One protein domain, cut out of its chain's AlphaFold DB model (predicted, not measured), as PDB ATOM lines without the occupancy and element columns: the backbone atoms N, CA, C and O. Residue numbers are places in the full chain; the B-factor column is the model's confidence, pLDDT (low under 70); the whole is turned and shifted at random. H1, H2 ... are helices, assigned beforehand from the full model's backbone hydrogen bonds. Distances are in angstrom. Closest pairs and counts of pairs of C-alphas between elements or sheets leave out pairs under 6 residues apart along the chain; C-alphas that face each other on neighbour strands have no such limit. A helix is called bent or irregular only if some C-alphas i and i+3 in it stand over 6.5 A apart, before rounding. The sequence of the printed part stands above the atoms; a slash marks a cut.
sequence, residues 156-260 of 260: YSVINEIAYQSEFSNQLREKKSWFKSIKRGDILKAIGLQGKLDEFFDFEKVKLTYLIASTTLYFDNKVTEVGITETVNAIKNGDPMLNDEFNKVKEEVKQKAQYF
ATOM      1  N   TYR A 156      20.415 -18.383   5.877       94.62
ATOM      2  CA  TYR A 156      21.555 -18.790   6.696       94.62
ATOM      3  C   TYR A 156      21.702 -17.890   7.925       94.62
ATOM      4  O   TYR A 156      21.863 -18.391   9.034       94.62
ATOM      5  N   SER A 157      21.608 -16.570   7.747       94.00
ATOM      6  CA  SER A 157      21.666 -15.604   8.845       94.00
ATOM      7  C   SER A 157      20.535 -15.815   9.855       94.00
ATOM      8  O   SER A 157      20.779 -15.772  11.063       94.00
ATOM      9  N   VAL A 158      19.321 -16.117   9.384       95.81
ATOM     10  CA  VAL A 158      18.173 -16.415  10.258       95.81
ATOM     11  C   VAL A 158      18.377 -17.727  11.024       95.81
ATOM     12  O   VAL A 158      18.213 -17.761  12.242       95.81
ATOM     13  N   ILE A 159      18.801 -18.806  10.358       97.06
ATOM     14  CA  ILE A 159      19.085 -20.091  11.021       97.06
ATOM     15  C   ILE A 159      20.245 -19.946  12.007       97.06
ATOM     16  O   ILE A 159      20.210 -20.523  13.093       97.06
ATOM     17  N   ASN A 160      21.250 -19.140  11.674       95.81
ATOM     18  CA  ASN A 160      22.362 -18.855  12.563       95.81
ATOM     19  C   ASN A 160      21.895 -18.117  13.824       95.81
ATOM     20  O   ASN A 160      22.348 -18.416  14.929       95.81
ATOM     21  N   GLU A 161      20.927 -17.211  13.690       95.38
ATOM     22  CA  GLU A 161      20.294 -16.573  14.837       95.38
ATOM     23  C   GLU A 161      19.536 -17.562  15.723       95.38
ATOM     24  O   GLU A 161      19.694 -17.550  16.949       95.38
ATOM     25  N   ILE A 162      18.738 -18.431  15.101       96.38
ATOM     26  CA  ILE A 162      17.992 -19.485  15.791       96.38
ATOM     27  C   ILE A 162      18.964 -20.386  16.548       96.38
ATOM     28  O   ILE A 162      18.764 -20.644  17.732       96.38
ATOM     29  N   ALA A 163      20.052 -20.800  15.899       96.50
ATOM     30  CA  ALA A 163      21.107 -21.585  16.517       96.50
ATOM     31  C   ALA A 163      21.748 -20.850  17.695       96.50
ATOM     32  O   ALA A 163      22.009 -21.464  18.720       96.50
ATOM     33  N   TYR A 164      21.981 -19.543  17.611       94.69
ATOM     34  CA  TYR A 164      22.622 -18.808  18.701       94.69
ATOM     35  C   TYR A 164      21.750 -18.731  19.961       94.69
ATOM     36  O   TYR A 164      22.278 -18.764  21.081       94.69
ATOM     37  N   GLN A 165      20.434 -18.627  19.772       93.75
ATOM     38  CA  GLN A 165      19.437 -18.541  20.841       93.75
ATOM     39  C   GLN A 165      18.883 -19.910  21.275       93.75
ATOM     40  O   GLN A 165      18.093 -19.961  22.217       93.75
ATOM     41  N   SER A 166      19.255 -21.001  20.598       95.62
ATOM     42  CA  SER A 166      18.679 -22.321  20.844       95.62
ATOM     43  C   SER A 166      19.124 -22.920  22.173       95.62
ATOM     44  O   SER A 166      20.249 -22.722  22.644       95.62
ATOM     45  N   GLU A 167      18.245 -23.746  22.736       95.62
ATOM     46  CA  GLU A 167      18.579 -24.548  23.908       95.62
ATOM     47  C   GLU A 167      19.673 -25.573  23.583       95.62
ATOM     48  O   GLU A 167      20.557 -25.828  24.398       95.62
ATOM     49  N   PHE A 168      19.703 -26.068  22.344       96.06
ATOM     50  CA  PHE A 168      20.791 -26.900  21.839       96.06
ATOM     51  C   PHE A 168      22.166 -26.236  22.022       96.06
ATOM     52  O   PHE A 168      23.097 -26.837  22.562       96.06
ATOM     53  N   SER A 169      22.300 -24.966  21.626       94.50
ATOM     54  CA  SER A 169      23.549 -24.224  21.807       94.50
ATOM     55  C   SER A 169      23.851 -23.937  23.272       94.50
ATOM     56  O   SER A 169      25.021 -23.973  23.653       94.50
ATOM     57  N   ASN A 170      22.841 -23.695  24.112       94.06
ATOM     58  CA  ASN A 170      23.047 -23.546  25.556       94.06
ATOM     59  C   ASN A 170      23.648 -24.820  26.164       94.06
ATOM     60  O   ASN A 170      24.676 -24.748  26.839       94.06
ATOM     61  N   GLN A 171      23.118 -25.992  25.814       94.62
ATOM     62  CA  GLN A 171      23.664 -27.277  26.256       94.62
ATOM     63  C   GLN A 171      25.111 -27.495  25.788       94.62
ATOM     64  O   GLN A 171      25.925 -28.084  26.505       94.62
ATOM     65  N   LEU A 172      25.478 -27.014  24.595       93.75
ATOM     66  CA  LEU A 172      26.868 -27.054  24.129       93.75
ATOM     67  C   LEU A 172      27.777 -26.098  24.911       93.75
ATOM     68  O   LEU A 172      28.890 -26.488  25.271       93.75
ATOM     69  N   ARG A 173      27.301 -24.884  25.219       93.00
ATOM     70  CA  ARG A 173      28.017 -23.902  26.055       93.00
ATOM     71  C   ARG A 173      28.284 -24.443  27.456       93.00
ATOM     72  O   ARG A 173      29.351 -24.189  28.008       93.00
ATOM     73  N   GLU A 174      27.348 -25.187  28.030       93.12
ATOM     74  CA  GLU A 174      27.518 -25.812  29.345       93.12
ATOM     75  C   GLU A 174      28.569 -26.921  29.322       93.12
ATOM     76  O   GLU A 174      29.425 -26.982  30.206       93.12
ATOM     77  N   LYS A 175      28.554 -27.760  28.281       91.12
ATOM     78  CA  LYS A 175      29.464 -28.908  28.149       91.12
ATOM     79  C   LYS A 175      30.886 -28.522  27.734       91.12
ATOM     80  O   LYS A 175      31.821 -29.251  28.059       91.12
ATOM     81  N   LYS A 176      31.074 -27.430  26.979       88.00
ATOM     82  CA  LYS A 176      32.372 -27.060  26.381       88.00
ATOM     83  C   LYS A 176      32.712 -25.590  26.621       88.00
ATOM     84  O   LYS A 176      32.067 -24.694  26.087       88.00
ATOM     85  N   SER A 177      33.790 -25.342  27.367       84.38
ATOM     86  CA  SER A 177      34.220 -23.994  27.769       84.38
ATOM     87  C   SER A 177      34.498 -23.057  26.589       84.38
ATOM     88  O   SER A 177      34.040 -21.919  26.607       84.38
ATOM     89  N   TRP A 178      35.181 -23.529  25.542       89.69
ATOM     90  CA  TRP A 178      35.500 -22.715  24.361       89.69
ATOM     91  C   TRP A 178      34.255 -22.313  23.556       89.69
ATOM     92  O   TRP A 178      34.246 -21.262  22.920       89.69
ATOM     93  N   PHE A 179      33.179 -23.104  23.624       90.50
ATOM     94  CA  PHE A 179      31.933 -22.833  22.906       90.50
ATOM     95  C   PHE A 179      31.211 -21.594  23.470       90.50
ATOM     96  O   PHE A 179      30.465 -20.921  22.760       90.50
ATOM     97  N   LYS A 180      31.486 -21.228  24.732       88.69
ATOM     98  CA  LYS A 180      30.986 -19.995  25.367       88.69
ATOM     99  C   LYS A 180      31.519 -18.723  24.703       88.69
ATOM    100  O   LYS A 180      30.860 -17.693  24.768       88.69
ATOM    101  N   SER A 181      32.685 -18.801  24.062       90.31
ATOM    102  CA  SER A 181      33.353 -17.659  23.426       90.31
ATOM    103  C   SER A 181      32.953 -17.459  21.961       90.31
ATOM    104  O   SER A 181      33.434 -16.525  21.318       90.31
ATOM    105  N   ILE A 182      32.099 -18.329  21.411       91.69
ATOM    106  CA  ILE A 182      31.682 -18.258  20.010       91.69
ATOM    107  C   ILE A 182      30.753 -17.067  19.796       91.69
ATOM    108  O   ILE A 182      29.737 -16.897  20.476       91.69
ATOM    109  N   LYS A 183      31.122 -16.232  18.821       92.31
ATOM    110  CA  LYS A 183      30.345 -15.059  18.436       92.31
ATOM    111  C   LYS A 183      29.044 -15.481  17.772       92.31
ATOM    112  O   LYS A 183      28.940 -16.534  17.150       92.31
ATOM    113  N   ARG A 184      28.062 -14.586  17.855       90.88
ATOM    114  CA  ARG A 184      26.726 -14.767  17.286       90.88
ATOM    115  C   ARG A 184      26.751 -15.215  15.825       90.88
ATOM    116  O   ARG A 184      26.077 -16.181  15.512       90.88
ATOM    117  N   GLY A 185      27.565 -14.586  14.976       90.31
ATOM    118  CA  GLY A 185      27.672 -14.905  13.544       90.31
ATOM    119  C   GLY A 185      28.329 -16.249  13.199       90.31
ATOM    120  O   GLY A 185      28.181 -16.705  12.074       90.31
ATOM    121  N   ASP A 186      29.012 -16.892  14.150       92.31
ATOM    122  CA  ASP A 186      29.848 -18.076  13.893       92.31
ATOM    123  C   ASP A 186      29.270 -19.363  14.510       92.31
ATOM    124  O   ASP A 186      29.924 -20.410  14.514       92.31
ATOM    125  N   ILE A 187      28.058 -19.315  15.076       95.31
ATOM    126  CA  ILE A 187      27.532 -20.421  15.883       95.31
ATOM    127  C   ILE A 187      27.277 -21.681  15.049       95.31
ATOM    128  O   ILE A 187      27.639 -22.770  15.487       95.31
ATOM    129  N   LEU A 188      26.735 -21.557  13.832       95.19
ATOM    130  CA  LEU A 188      26.517 -22.717  12.961       95.19
ATOM    131  C   LEU A 188      27.830 -23.365  12.546       95.19
ATOM    132  O   LEU A 188      27.940 -24.590  12.542       95.19
ATOM    133  N   LYS A 189      28.849 -22.549  12.268       93.12
ATOM    134  CA  LYS A 189      30.199 -23.034  11.980       93.12
ATOM    135  C   LYS A 189      30.769 -23.797  13.173       93.12
ATOM    136  O   LYS A 189      31.266 -24.907  13.015       93.12
ATOM    137  N   ALA A 190      30.641 -23.253  14.383       93.06
ATOM    138  CA  ALA A 190      31.095 -23.930  15.593       93.06
ATOM    139  C   ALA A 190      30.356 -25.258  15.837       93.06
ATOM    140  O   ALA A 190      30.992 -26.241  16.211       93.06
ATOM    141  N   ILE A 191      29.041 -25.318  15.594       94.69
ATOM    142  CA  ILE A 191      28.260 -26.566  15.651       94.69
ATOM    143  C   ILE A 191      28.753 -27.562  14.585       94.69
ATOM    144  O   ILE A 191      28.916 -28.750  14.875       94.69
ATOM    145  N   GLY A 192      29.050 -27.081  13.375       92.38
ATOM    146  CA  GLY A 192      29.619 -27.867  12.277       92.38
ATOM    147  C   GLY A 192      30.968 -28.483  12.615       92.38
ATOM    148  O   GLY A 192      31.137 -29.691  12.468       92.38
ATOM    149  N   LEU A 193      31.887 -27.700  13.186       90.19
ATOM    150  CA  LEU A 193      33.191 -28.177  13.665       90.19
ATOM    151  C   LEU A 193      33.081 -29.218  14.787       90.19
ATOM    152  O   LEU A 193      34.044 -29.920  15.079       90.19
ATOM    153  N   GLN A 194      31.925 -29.318  15.445       90.88
ATOM    154  CA  GLN A 194      31.644 -30.363  16.427       90.88
ATOM    155  C   GLN A 194      31.019 -31.621  15.831       90.88
ATOM    156  O   GLN A 194      30.770 -32.561  16.581       90.88
ATOM    157  N   GLY A 195      30.749 -31.644  14.524       91.44
ATOM    158  CA  GLY A 195      30.019 -32.730  13.875       91.44
ATOM    159  C   GLY A 195      28.565 -32.824  14.343       91.44
ATOM    160  O   GLY A 195      27.977 -33.896  14.288       91.44
ATOM    161  N   LYS A 196      27.993 -31.721  14.844       95.06
ATOM    162  CA  LYS A 196      26.690 -31.691  15.530       95.06
ATOM    163  C   LYS A 196      25.588 -30.967  14.761       95.06
ATOM    164  O   LYS A 196      24.534 -30.688  15.323       95.06
ATOM    165  N   LEU A 197      25.819 -30.643  13.487       95.12
ATOM    166  CA  LEU A 197      24.824 -29.940  12.671       95.12
ATOM    167  C   LEU A 197      23.551 -30.764  12.495       95.12
ATOM    168  O   LEU A 197      22.469 -30.222  12.681       95.12
ATOM    169  N   ASP A 198      23.661 -32.060  12.202       96.12
ATOM    170  CA  ASP A 198      22.485 -32.926  12.076       96.12
ATOM    171  C   ASP A 198      21.660 -32.966  13.367       96.12
ATOM    172  O   ASP A 198      20.457 -32.728  13.318       96.12
ATOM    173  N   GLU A 199      22.319 -33.136  14.519       96.88
ATOM    174  CA  GLU A 199      21.655 -33.097  15.828       96.88
ATOM    175  C   GLU A 199      20.944 -31.754  16.077       96.88
ATOM    176  O   GLU A 199      19.839 -31.735  16.614       96.88
ATOM    177  N   PHE A 200      21.555 -30.630  15.682       97.44
ATOM    178  CA  PHE A 200      20.939 -29.305  15.800       97.44
ATOM    179  C   PHE A 200      19.666 -29.192  14.954       97.44
ATOM    180  O   PHE A 200      18.634 -28.737  15.450       97.44
ATOM    181  N   PHE A 201      19.735 -29.610  13.687       97.00
ATOM    182  CA  PHE A 201      18.592 -29.573  12.777       97.00
ATOM    183  C   PHE A 201      17.442 -30.447  13.271       97.00
ATOM    184  O   PHE A 201      16.289 -30.034  13.182       97.00
ATOM    185  N   ASP A 202      17.749 -31.618  13.824       96.31
ATOM    186  CA  ASP A 202      16.739 -32.515  14.375       96.31
ATOM    187  C   ASP A 202      16.132 -31.943  15.668       96.31
ATOM    188  O   ASP A 202      14.916 -32.008  15.860       96.31
ATOM    189  N   PHE A 203      16.948 -31.312  16.522       96.81
ATOM    190  CA  PHE A 203      16.494 -30.671  17.760       96.81
ATOM    191  C   PHE A 203      15.553 -29.486  17.497       96.81
ATOM    192  O   PHE A 203      14.524 -29.348  18.154       96.81
ATOM    193  N   GLU A 204      15.879 -28.634  16.525       96.19
ATOM    194  CA  GLU A 204      15.084 -27.448  16.176       96.19
ATOM    195  C   GLU A 204      14.091 -27.700  15.027       96.19
ATOM    196  O   GLU A 204      13.503 -26.747  14.508       96.19
ATOM    197  N   LYS A 205      13.870 -28.967  14.638       95.25
ATOM    198  CA  LYS A 205      13.138 -29.349  13.420       95.25
ATOM    199  C   LYS A 205      11.824 -28.599  13.259       95.25
ATOM    200  O   LYS A 205      11.643 -27.919  12.260       95.25
ATOM    201  N   VAL A 206      10.947 -28.648  14.264       94.12
ATOM    202  CA  VAL A 206       9.624 -28.001  14.196       94.12
ATOM    203  C   VAL A 206       9.759 -26.504  13.925       94.12
ATOM    204  O   VAL A 206       9.131 -25.982  13.008       94.12
ATOM    205  N   LYS A 207      10.607 -25.805  14.686       95.19
ATOM    206  CA  LYS A 207      10.809 -24.360  14.544       95.19
ATOM    207  C   LYS A 207      11.337 -24.017  13.150       95.19
ATOM    208  O   LYS A 207      10.815 -23.115  12.500       95.19
ATOM    209  N   LEU A 208      12.324 -24.763  12.665       96.81
ATOM    210  CA  LEU A 208      12.887 -24.584  11.329       96.81
ATOM    211  C   LEU A 208      11.875 -24.908  10.218       96.81
ATOM    212  O   LEU A 208      11.839 -24.202   9.214       96.81
ATOM    213  N   THR A 209      10.987 -25.886  10.404       97.31
ATOM    214  CA  THR A 209       9.885 -26.146   9.465       97.31
ATOM    215  C   THR A 209       8.921 -24.959   9.387       97.31
ATOM    216  O   THR A 209       8.478 -24.623   8.292       97.31
ATOM    217  N   TYR A 210       8.649 -24.253  10.492       97.88
ATOM    218  CA  TYR A 210       7.884 -22.995  10.441       97.88
ATOM    219  C   TYR A 210       8.615 -21.880   9.693       97.88
ATOM    220  O   TYR A 210       7.961 -21.109   8.992       97.88
ATOM    221  N   LEU A 211       9.945 -21.796   9.811       97.56
ATOM    222  CA  LEU A 211      10.732 -20.850   9.014       97.56
ATOM    223  C   LEU A 211      10.535 -21.124   7.526       97.56
ATOM    224  O   LEU A 211      10.165 -20.221   6.789       97.56
ATOM    225  N   ILE A 212      10.709 -22.378   7.111       97.38
ATOM    226  CA  ILE A 212      10.558 -22.795   5.711       97.38
ATOM    227  C   ILE A 212       9.128 -22.584   5.227       97.38
ATOM    228  O   ILE A 212       8.915 -22.079   4.127       97.38
ATOM    229  N   ALA A 213       8.133 -22.909   6.053       97.88
ATOM    230  CA  ALA A 213       6.738 -22.663   5.719       97.88
ATOM    231  C   ALA A 213       6.441 -21.168   5.526       97.88
ATOM    232  O   ALA A 213       5.568 -20.824   4.730       97.88
ATOM    233  N   SER A 214       7.167 -20.297   6.235       97.12
ATOM    234  CA  SER A 214       7.087 -18.850   6.055       97.12
ATOM    235  C   SER A 214       7.787 -18.397   4.773       97.12
ATOM    236  O   SER A 214       7.165 -17.725   3.956       97.12
ATOM    237  N   THR A 215       9.049 -18.786   4.565       96.50
ATOM    238  CA  THR A 215       9.878 -18.310   3.442       96.50
ATOM    239  C   THR A 215       9.386 -18.796   2.084       96.50
ATOM    240  O   THR A 215       9.480 -18.069   1.101       96.50
ATOM    241  N   THR A 216       8.816 -19.998   2.022       96.50
ATOM    242  CA  THR A 216       8.258 -20.579   0.789       96.50
ATOM    243  C   THR A 216       6.813 -20.155   0.518       96.50
ATOM    244  O   THR A 216       6.202 -20.636  -0.435       96.50
ATOM    245  N   LEU A 217       6.231 -19.299   1.370       97.44
ATOM    246  CA  LEU A 217       4.803 -18.950   1.370       97.44
ATOM    247  C   LEU A 217       3.870 -20.170   1.479       97.44
ATOM    248  O   LEU A 217       2.677 -20.072   1.183       97.44
ATOM    249  N   TYR A 218       4.380 -21.332   1.903       97.94
ATOM    250  CA  TYR A 218       3.569 -22.533   2.066       97.94
ATOM    251  C   TYR A 218       2.440 -22.298   3.067       97.94
ATOM    252  O   TYR A 218       1.296 -22.638   2.775       97.94
ATOM    253  N   PHE A 219       2.739 -21.683   4.219       98.25
ATOM    254  CA  PHE A 219       1.718 -21.362   5.218       98.25
ATOM    255  C   PHE A 219       0.594 -20.526   4.600       98.25
ATOM    256  O   PHE A 219      -0.577 -20.869   4.726       98.25
ATOM    257  N   ASP A 220       0.957 -19.457   3.892       98.38
ATOM    258  CA  ASP A 220       0.007 -18.505   3.324       98.38
ATOM    259  C   ASP A 220      -0.880 -19.171   2.267       98.38
ATOM    260  O   ASP A 220      -2.107 -19.083   2.322       98.38
ATOM    261  N   ASN A 221      -0.270 -19.935   1.359       98.00
ATOM    262  CA  ASN A 221      -1.005 -20.697   0.357       98.00
ATOM    263  C   ASN A 221      -1.954 -21.717   0.990       98.00
ATOM    264  O   ASN A 221      -3.116 -21.791   0.590       98.00
ATOM    265  N   LYS A 222      -1.493 -22.458   2.000       97.56
ATOM    266  CA  LYS A 222      -2.272 -23.518   2.640       97.56
ATOM    267  C   LYS A 222      -3.435 -22.958   3.466       97.56
ATOM    268  O   LYS A 222      -4.540 -23.486   3.368       97.56
ATOM    269  N   VAL A 223      -3.252 -21.841   4.180       98.19
ATOM    270  CA  VAL A 223      -4.342 -21.181   4.929       98.19
ATOM    271  C   VAL A 223      -5.487 -20.799   3.997       98.19
ATOM    272  O   VAL A 223      -6.643 -21.075   4.309       98.19
ATOM    273  N   THR A 224      -5.173 -20.228   2.830       96.94
ATOM    274  CA  THR A 224      -6.200 -19.841   1.846       96.94
ATOM    275  C   THR A 224      -6.908 -21.023   1.178       96.94
ATOM    276  O   THR A 224      -7.959 -20.833   0.571       96.94
ATOM    277  N   GLU A 225      -6.359 -22.234   1.283       96.38
ATOM    278  CA  GLU A 225      -6.924 -23.449   0.685       96.38
ATOM    279  C   GLU A 225      -7.746 -24.262   1.686       96.38
ATOM    280  O   GLU A 225      -8.838 -24.720   1.356       96.38
ATOM    281  N   VAL A 226      -7.223 -24.460   2.900       96.94
ATOM    282  CA  VAL A 226      -7.786 -25.424   3.862       96.94
ATOM    283  C   VAL A 226      -8.093 -24.844   5.242       96.94
ATOM    284  O   VAL A 226      -8.770 -25.514   6.019       96.94
ATOM    285  N   GLY A 227      -7.663 -23.614   5.536       97.69
ATOM    286  CA  GLY A 227      -7.816 -22.986   6.852       97.69
ATOM    287  C   GLY A 227      -6.577 -23.100   7.745       97.69
ATOM    288  O   GLY A 227      -5.560 -23.712   7.396       97.69
ATOM    289  N   ILE A 228      -6.641 -22.454   8.909       98.19
ATOM    290  CA  ILE A 228      -5.513 -22.283   9.835       98.19
ATOM    291  C   ILE A 228      -5.160 -23.604  10.512       98.19
ATOM    292  O   ILE A 228      -3.985 -23.978  10.567       98.19
ATOM    293  N   THR A 229      -6.161 -24.313  11.035       96.50
ATOM    294  CA  THR A 229      -5.942 -25.514  11.852       96.50
ATOM    295  C   THR A 229      -5.278 -26.624  11.041       96.50
ATOM    296  O   THR A 229      -4.263 -27.189  11.456       96.50
ATOM    297  N   GLU A 230      -5.800 -26.897   9.849       96.69
ATOM    298  CA  GLU A 230      -5.261 -27.876   8.914       96.69
ATOM    299  C   GLU A 230      -3.851 -27.495   8.449       96.69
ATOM    300  O   GLU A 230      -2.978 -28.360   8.378       96.69
ATOM    301  N   THR A 231      -3.587 -26.205   8.216       97.94
ATOM    302  CA  THR A 231      -2.249 -25.718   7.846       97.94
ATOM    303  C   THR A 231      -1.226 -25.945   8.956       97.94
ATOM    304  O   THR A 231      -0.155 -26.502   8.711       97.94
ATOM    305  N   VAL A 232      -1.555 -25.556  10.191       97.44
ATOM    306  CA  VAL A 232      -0.695 -25.756  11.371       97.44
ATOM    307  C   VAL A 232      -0.398 -27.243  11.571       97.44
ATOM    308  O   VAL A 232       0.748 -27.623  11.817       97.44
ATOM    309  N   ASN A 233      -1.407 -28.102  11.421       95.50
ATOM    310  CA  ASN A 233      -1.233 -29.548  11.528       95.50
ATOM    311  C   ASN A 233      -0.350 -30.110  10.406       95.50
ATOM    312  O   ASN A 233       0.508 -30.944  10.684       95.50
ATOM    313  N   ALA A 234      -0.503 -29.636   9.167       95.81
ATOM    314  CA  ALA A 234       0.346 -30.055   8.051       95.81
ATOM    315  C   ALA A 234       1.823 -29.690   8.283       95.81
ATOM    316  O   ALA A 234       2.707 -30.505   8.029       95.81
ATOM    317  N   ILE A 235       2.099 -28.503   8.832       96.44
ATOM    318  CA  ILE A 235       3.465 -28.077   9.177       96.44
ATOM    319  C   ILE A 235       4.059 -28.987  10.258       96.44
ATOM    320  O   ILE A 235       5.163 -29.502  10.098       96.44
ATOM    321  N   LYS A 236       3.318 -29.234  11.342       90.69
ATOM    322  CA  LYS A 236       3.778 -30.074  12.461       90.69
ATOM    323  C   LYS A 236       4.033 -31.520  12.086       90.69
ATOM    324  O   LYS A 236       5.012 -32.111  12.532       90.69
ATOM    325  N   ASN A 237       3.118 -32.090  11.311       89.25
ATOM    326  CA  ASN A 237       3.166 -33.495  10.938       89.25
ATOM    327  C   ASN A 237       4.167 -33.747   9.801       89.25
ATOM    328  O   ASN A 237       4.358 -34.895   9.411       89.25
ATOM    329  N   GLY A 238       4.824 -32.691   9.304       85.00
ATOM    330  CA  GLY A 238       5.842 -32.767   8.269       85.00
ATOM    331  C   GLY A 238       5.234 -33.085   6.913       85.00
ATOM    332  O   GLY A 238       5.476 -34.169   6.382       85.00
ATOM    333  N   ASP A 239       4.458 -32.152   6.355       92.88
ATOM    334  CA  ASP A 239       4.023 -32.224   4.957       92.88
ATOM    335  C   ASP A 239       5.230 -32.541   4.044       92.88
ATOM    336  O   ASP A 239       6.287 -31.918   4.213       92.88
ATOM    337  N   PRO A 240       5.121 -33.508   3.111       92.69
ATOM    338  CA  PRO A 240       6.241 -33.926   2.270       92.69
ATOM    339  C   PRO A 240       6.950 -32.764   1.576       92.69
ATOM    340  O   PRO A 240       8.178 -32.725   1.567       92.69
ATOM    341  N   MET A 241       6.195 -31.771   1.094       92.81
ATOM    342  CA  MET A 241       6.768 -30.608   0.417       92.81
ATOM    343  C   MET A 241       7.687 -29.809   1.351       92.81
ATOM    344  O   MET A 241       8.773 -29.388   0.960       92.81
ATOM    345  N   LEU A 242       7.281 -29.632   2.612       94.62
ATOM    346  CA  LEU A 242       8.090 -28.942   3.616       94.62
ATOM    347  C   LEU A 242       9.303 -29.762   4.048       94.62
ATOM    348  O   LEU A 242      10.345 -29.180   4.340       94.62
ATOM    349  N   ASN A 243       9.188 -31.090   4.102       94.12
ATOM    350  CA  ASN A 243      10.324 -31.957   4.418       94.12
ATOM    351  C   ASN A 243      11.393 -31.896   3.323       94.12
ATOM    352  O   ASN A 243      12.582 -31.845   3.637       94.12
ATOM    353  N   ASP A 244      10.979 -31.874   2.057       95.62
ATOM    354  CA  ASP A 244      11.897 -31.768   0.926       95.62
ATOM    355  C   ASP A 244      12.639 -30.427   0.947       95.62
ATOM    356  O   ASP A 244      13.868 -30.399   0.871       95.62
ATOM    357  N   GLU A 245      11.917 -29.320   1.141       96.06
ATOM    358  CA  GLU A 245      12.526 -27.991   1.286       96.06
ATOM    359  C   GLU A 245      13.419 -27.891   2.532       96.06
ATOM    360  O   GLU A 245      14.516 -27.335   2.472       96.06
ATOM    361  N   PHE A 246      13.019 -28.505   3.648       96.44
ATOM    362  CA  PHE A 246      13.854 -28.589   4.846       96.44
ATOM    363  C   PHE A 246      15.179 -29.288   4.580       96.44
ATOM    364  O   PHE A 246      16.226 -28.790   4.995       96.44
ATOM    365  N   ASN A 247      15.158 -30.415   3.870       96.25
ATOM    366  CA  ASN A 247      16.375 -31.148   3.548       96.25
ATOM    367  C   ASN A 247      17.289 -30.347   2.613       96.25
ATOM    368  O   ASN A 247      18.498 -30.328   2.837       96.25
ATOM    369  N   LYS A 248      16.737 -29.628   1.627       96.06
ATOM    370  CA  LYS A 248      17.526 -28.732   0.762       96.06
ATOM    371  C   LYS A 248      18.236 -27.652   1.576       96.06
ATOM    372  O   LYS A 248      19.460 -27.553   1.525       96.06
ATOM    373  N   VAL A 249      17.488 -26.920   2.403       95.75
ATOM    374  CA  VAL A 249      18.035 -25.859   3.265       95.75
ATOM    375  C   VAL A 249      19.073 -26.414   4.243       95.75
ATOM    376  O   VAL A 249      20.121 -25.805   4.463       95.75
ATOM    377  N   LYS A 250      18.815 -27.590   4.824       95.88
ATOM    378  CA  LYS A 250      19.749 -28.277   5.723       95.88
ATOM    379  C   LYS A 250      21.091 -28.547   5.039       95.88
ATOM    380  O   LYS A 250      22.136 -28.259   5.624       95.88
ATOM    381  N   GLU A 251      21.076 -29.059   3.811       95.31
ATOM    382  CA  GLU A 251      22.300 -29.337   3.056       95.31
ATOM    383  C   GLU A 251      23.022 -28.055   2.606       95.31
ATOM    384  O   GLU A 251      24.243 -27.969   2.743       95.31
ATOM    385  N   GLU A 252      22.298 -27.015   2.184       93.88
ATOM    386  CA  GLU A 252      22.883 -25.699   1.870       93.88
ATOM    387  C   GLU A 252      23.618 -25.092   3.076       93.88
ATOM    388  O   GLU A 252      24.759 -24.625   2.969       93.88
ATOM    389  N   VAL A 253      22.996 -25.144   4.259       93.81
ATOM    390  CA  VAL A 253      23.604 -24.652   5.502       93.81
ATOM    391  C   VAL A 253      24.831 -25.474   5.881       93.81
ATOM    392  O   VAL A 253      25.838 -24.895   6.293       93.81
ATOM    393  N   LYS A 254      24.780 -26.806   5.738       91.56
ATOM    394  CA  LYS A 254      25.931 -27.681   6.010       91.56
ATOM    395  C   LYS A 254      27.119 -27.339   5.127       91.56
ATOM    396  O   LYS A 254      28.216 -27.170   5.654       91.56
ATOM    397  N   GLN A 255      26.900 -27.189   3.823       90.50
ATOM    398  CA  GLN A 255      27.955 -26.798   2.893       90.50
ATOM    399  C   GLN A 255      28.564 -25.463   3.333       90.50
ATOM    400  O   GLN A 255      29.763 -25.378   3.595       90.50
ATOM    401  N   LYS A 256      27.737 -24.434   3.543       89.19
ATOM    402  CA  LYS A 256      28.213 -23.102   3.946       89.19
ATOM    403  C   LYS A 256      28.945 -23.100   5.296       89.19
ATOM    404  O   LYS A 256      29.883 -22.329   5.476       89.19
ATOM    405  N   ALA A 257      28.562 -23.971   6.231       85.25
ATOM    406  CA  ALA A 257      29.231 -24.119   7.524       85.25
ATOM    407  C   ALA A 257      30.575 -24.875   7.456       85.25
ATOM    408  O   ALA A 257      31.379 -24.728   8.375       85.25
ATOM    409  N   GLN A 258      30.819 -25.666   6.404       75.62
ATOM    410  CA  GLN A 258      32.052 -26.442   6.204       75.62
ATOM    411  C   GLN A 258      33.107 -25.725   5.342       75.62
ATOM    412  O   GLN A 258      34.287 -26.039   5.454       75.62
ATOM    413  N   TYR A 259      32.705 -24.777   4.488       60.53
ATOM    414  CA  TYR A 259      33.580 -24.156   3.476       60.53
ATOM    415  C   TYR A 259      34.500 -23.012   3.969       60.53
ATOM    416  O   TYR A 259      35.186 -22.403   3.150       60.53
ATOM    417  N   PHE A 260      34.577 -22.723   5.274       49.00
ATOM    418  CA  PHE A 260      35.457 -21.686   5.849       49.00
ATOM    419  C   PHE A 260      36.166 -22.172   7.106       49.00
ATOM    420  O   PHE A 260      37.090 -21.473   7.581       49.00
TER     421      PHE A 260
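Overview. This is residues 156 to 260 of the 260 residues of an uncharacterized protein of Stygiolobus azoricus (UniProt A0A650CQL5). Two groups of short helices, H1 to H5 at one end and H6 to H8 at the other, make an elongated body, and the long last helix H9 folds back along one side of it, from H6 to H4. H2 and H3 lie at one far end, H7 and H8 at the other, and H1, H5 and H6 lie between. The printed part has 105 residues with nine named helices, H1 to H9 in order, and no named strand; its class is all helix, with mostly crossed helix packing. It is only just compact, close to loose, with a radius of gyration of the C-alphas of 15.1 A, and spans 49 by 26 by 18 A.

Along the chain. Find C-alpha 156 at (21.555, -18.790, 6.696); from there H1 runs through residues 156 to 165, 14.3 A long. Next come H2, residues 167 to 175, and H3, residues 177 to 181. H4, residues 184 to 193, is 15.3 A long and irregular: C-alphas 185 and 188 are 7.9 A apart. H5 holds residues 197 to 203. At C-alpha 205, (13.138, -29.349, 13.420), begins H6, residues 205 to 215, 15.2 A long. H7 is residues 218 to 226 and H8 residues 228 to 236. H9, residues 240 to 258, runs 27.2 A and ends with C-alpha 258 at (32.052, -26.442, 6.204).

Arrangement. Begin at the hubs, H4 and H6, which touch three helices each. H4 touches H1, about perpendicular at 90 degrees; their closest C-alphas, of Asn 160 and Leu 188, are 5.7 A apart. H9 touches H4 with residues 254 to 258 alone, closest at the C-alphas of Lys 189 and Ala 257, 4.7 A. H5 only just touches H4, with 3 pairs of C-alphas within 8 A, and only at the corner; the closest are those of Ile 191 and Leu 197, 5.7 A. H2 and H3 touch only at the corner, closest at the C-alphas of Arg 173 and Lys 180, 5.0 A. H9 touches H6 with residues 242 to 246 alone, at 81 degrees, about perpendicular; the closest C-alphas are those of Thr 209 and Phe 246, 6.6 A. H8 touches H6, closest at the C-alphas of Val 206 and Lys 236, 6.4 A. H7 and H8 touch at a steep tilt of 45 degrees, opposite ways, closest at the C-alphas of Lys 222 and Thr 231, 5.7 A. H6 and H7 only just touch, with 3 pairs of C-alphas within 8 A, and only at the corner; the closest are those of Ala 213 and Phe 219, 5.2 A. H3 and H7 are among the pairs that stay apart. In H1, H2, H5, H6, H7, H8 and H9 every O i to N i+4 pair is within hydrogen-bond range; in H4 it is 4 of 6, and in H3 0 of 1, with 2 of 2 O i to N i+3 pairs.

Size, cuts and confidence. The two C-alphas farthest apart are those of Ser 177 and Glu 225, 49.3 A. The printed part has no cut, and the eight links between its helices are tight. Look at residues 259 to 260, the last of the chain, for pLDDT under 70; the mean of the printed part is 93.6.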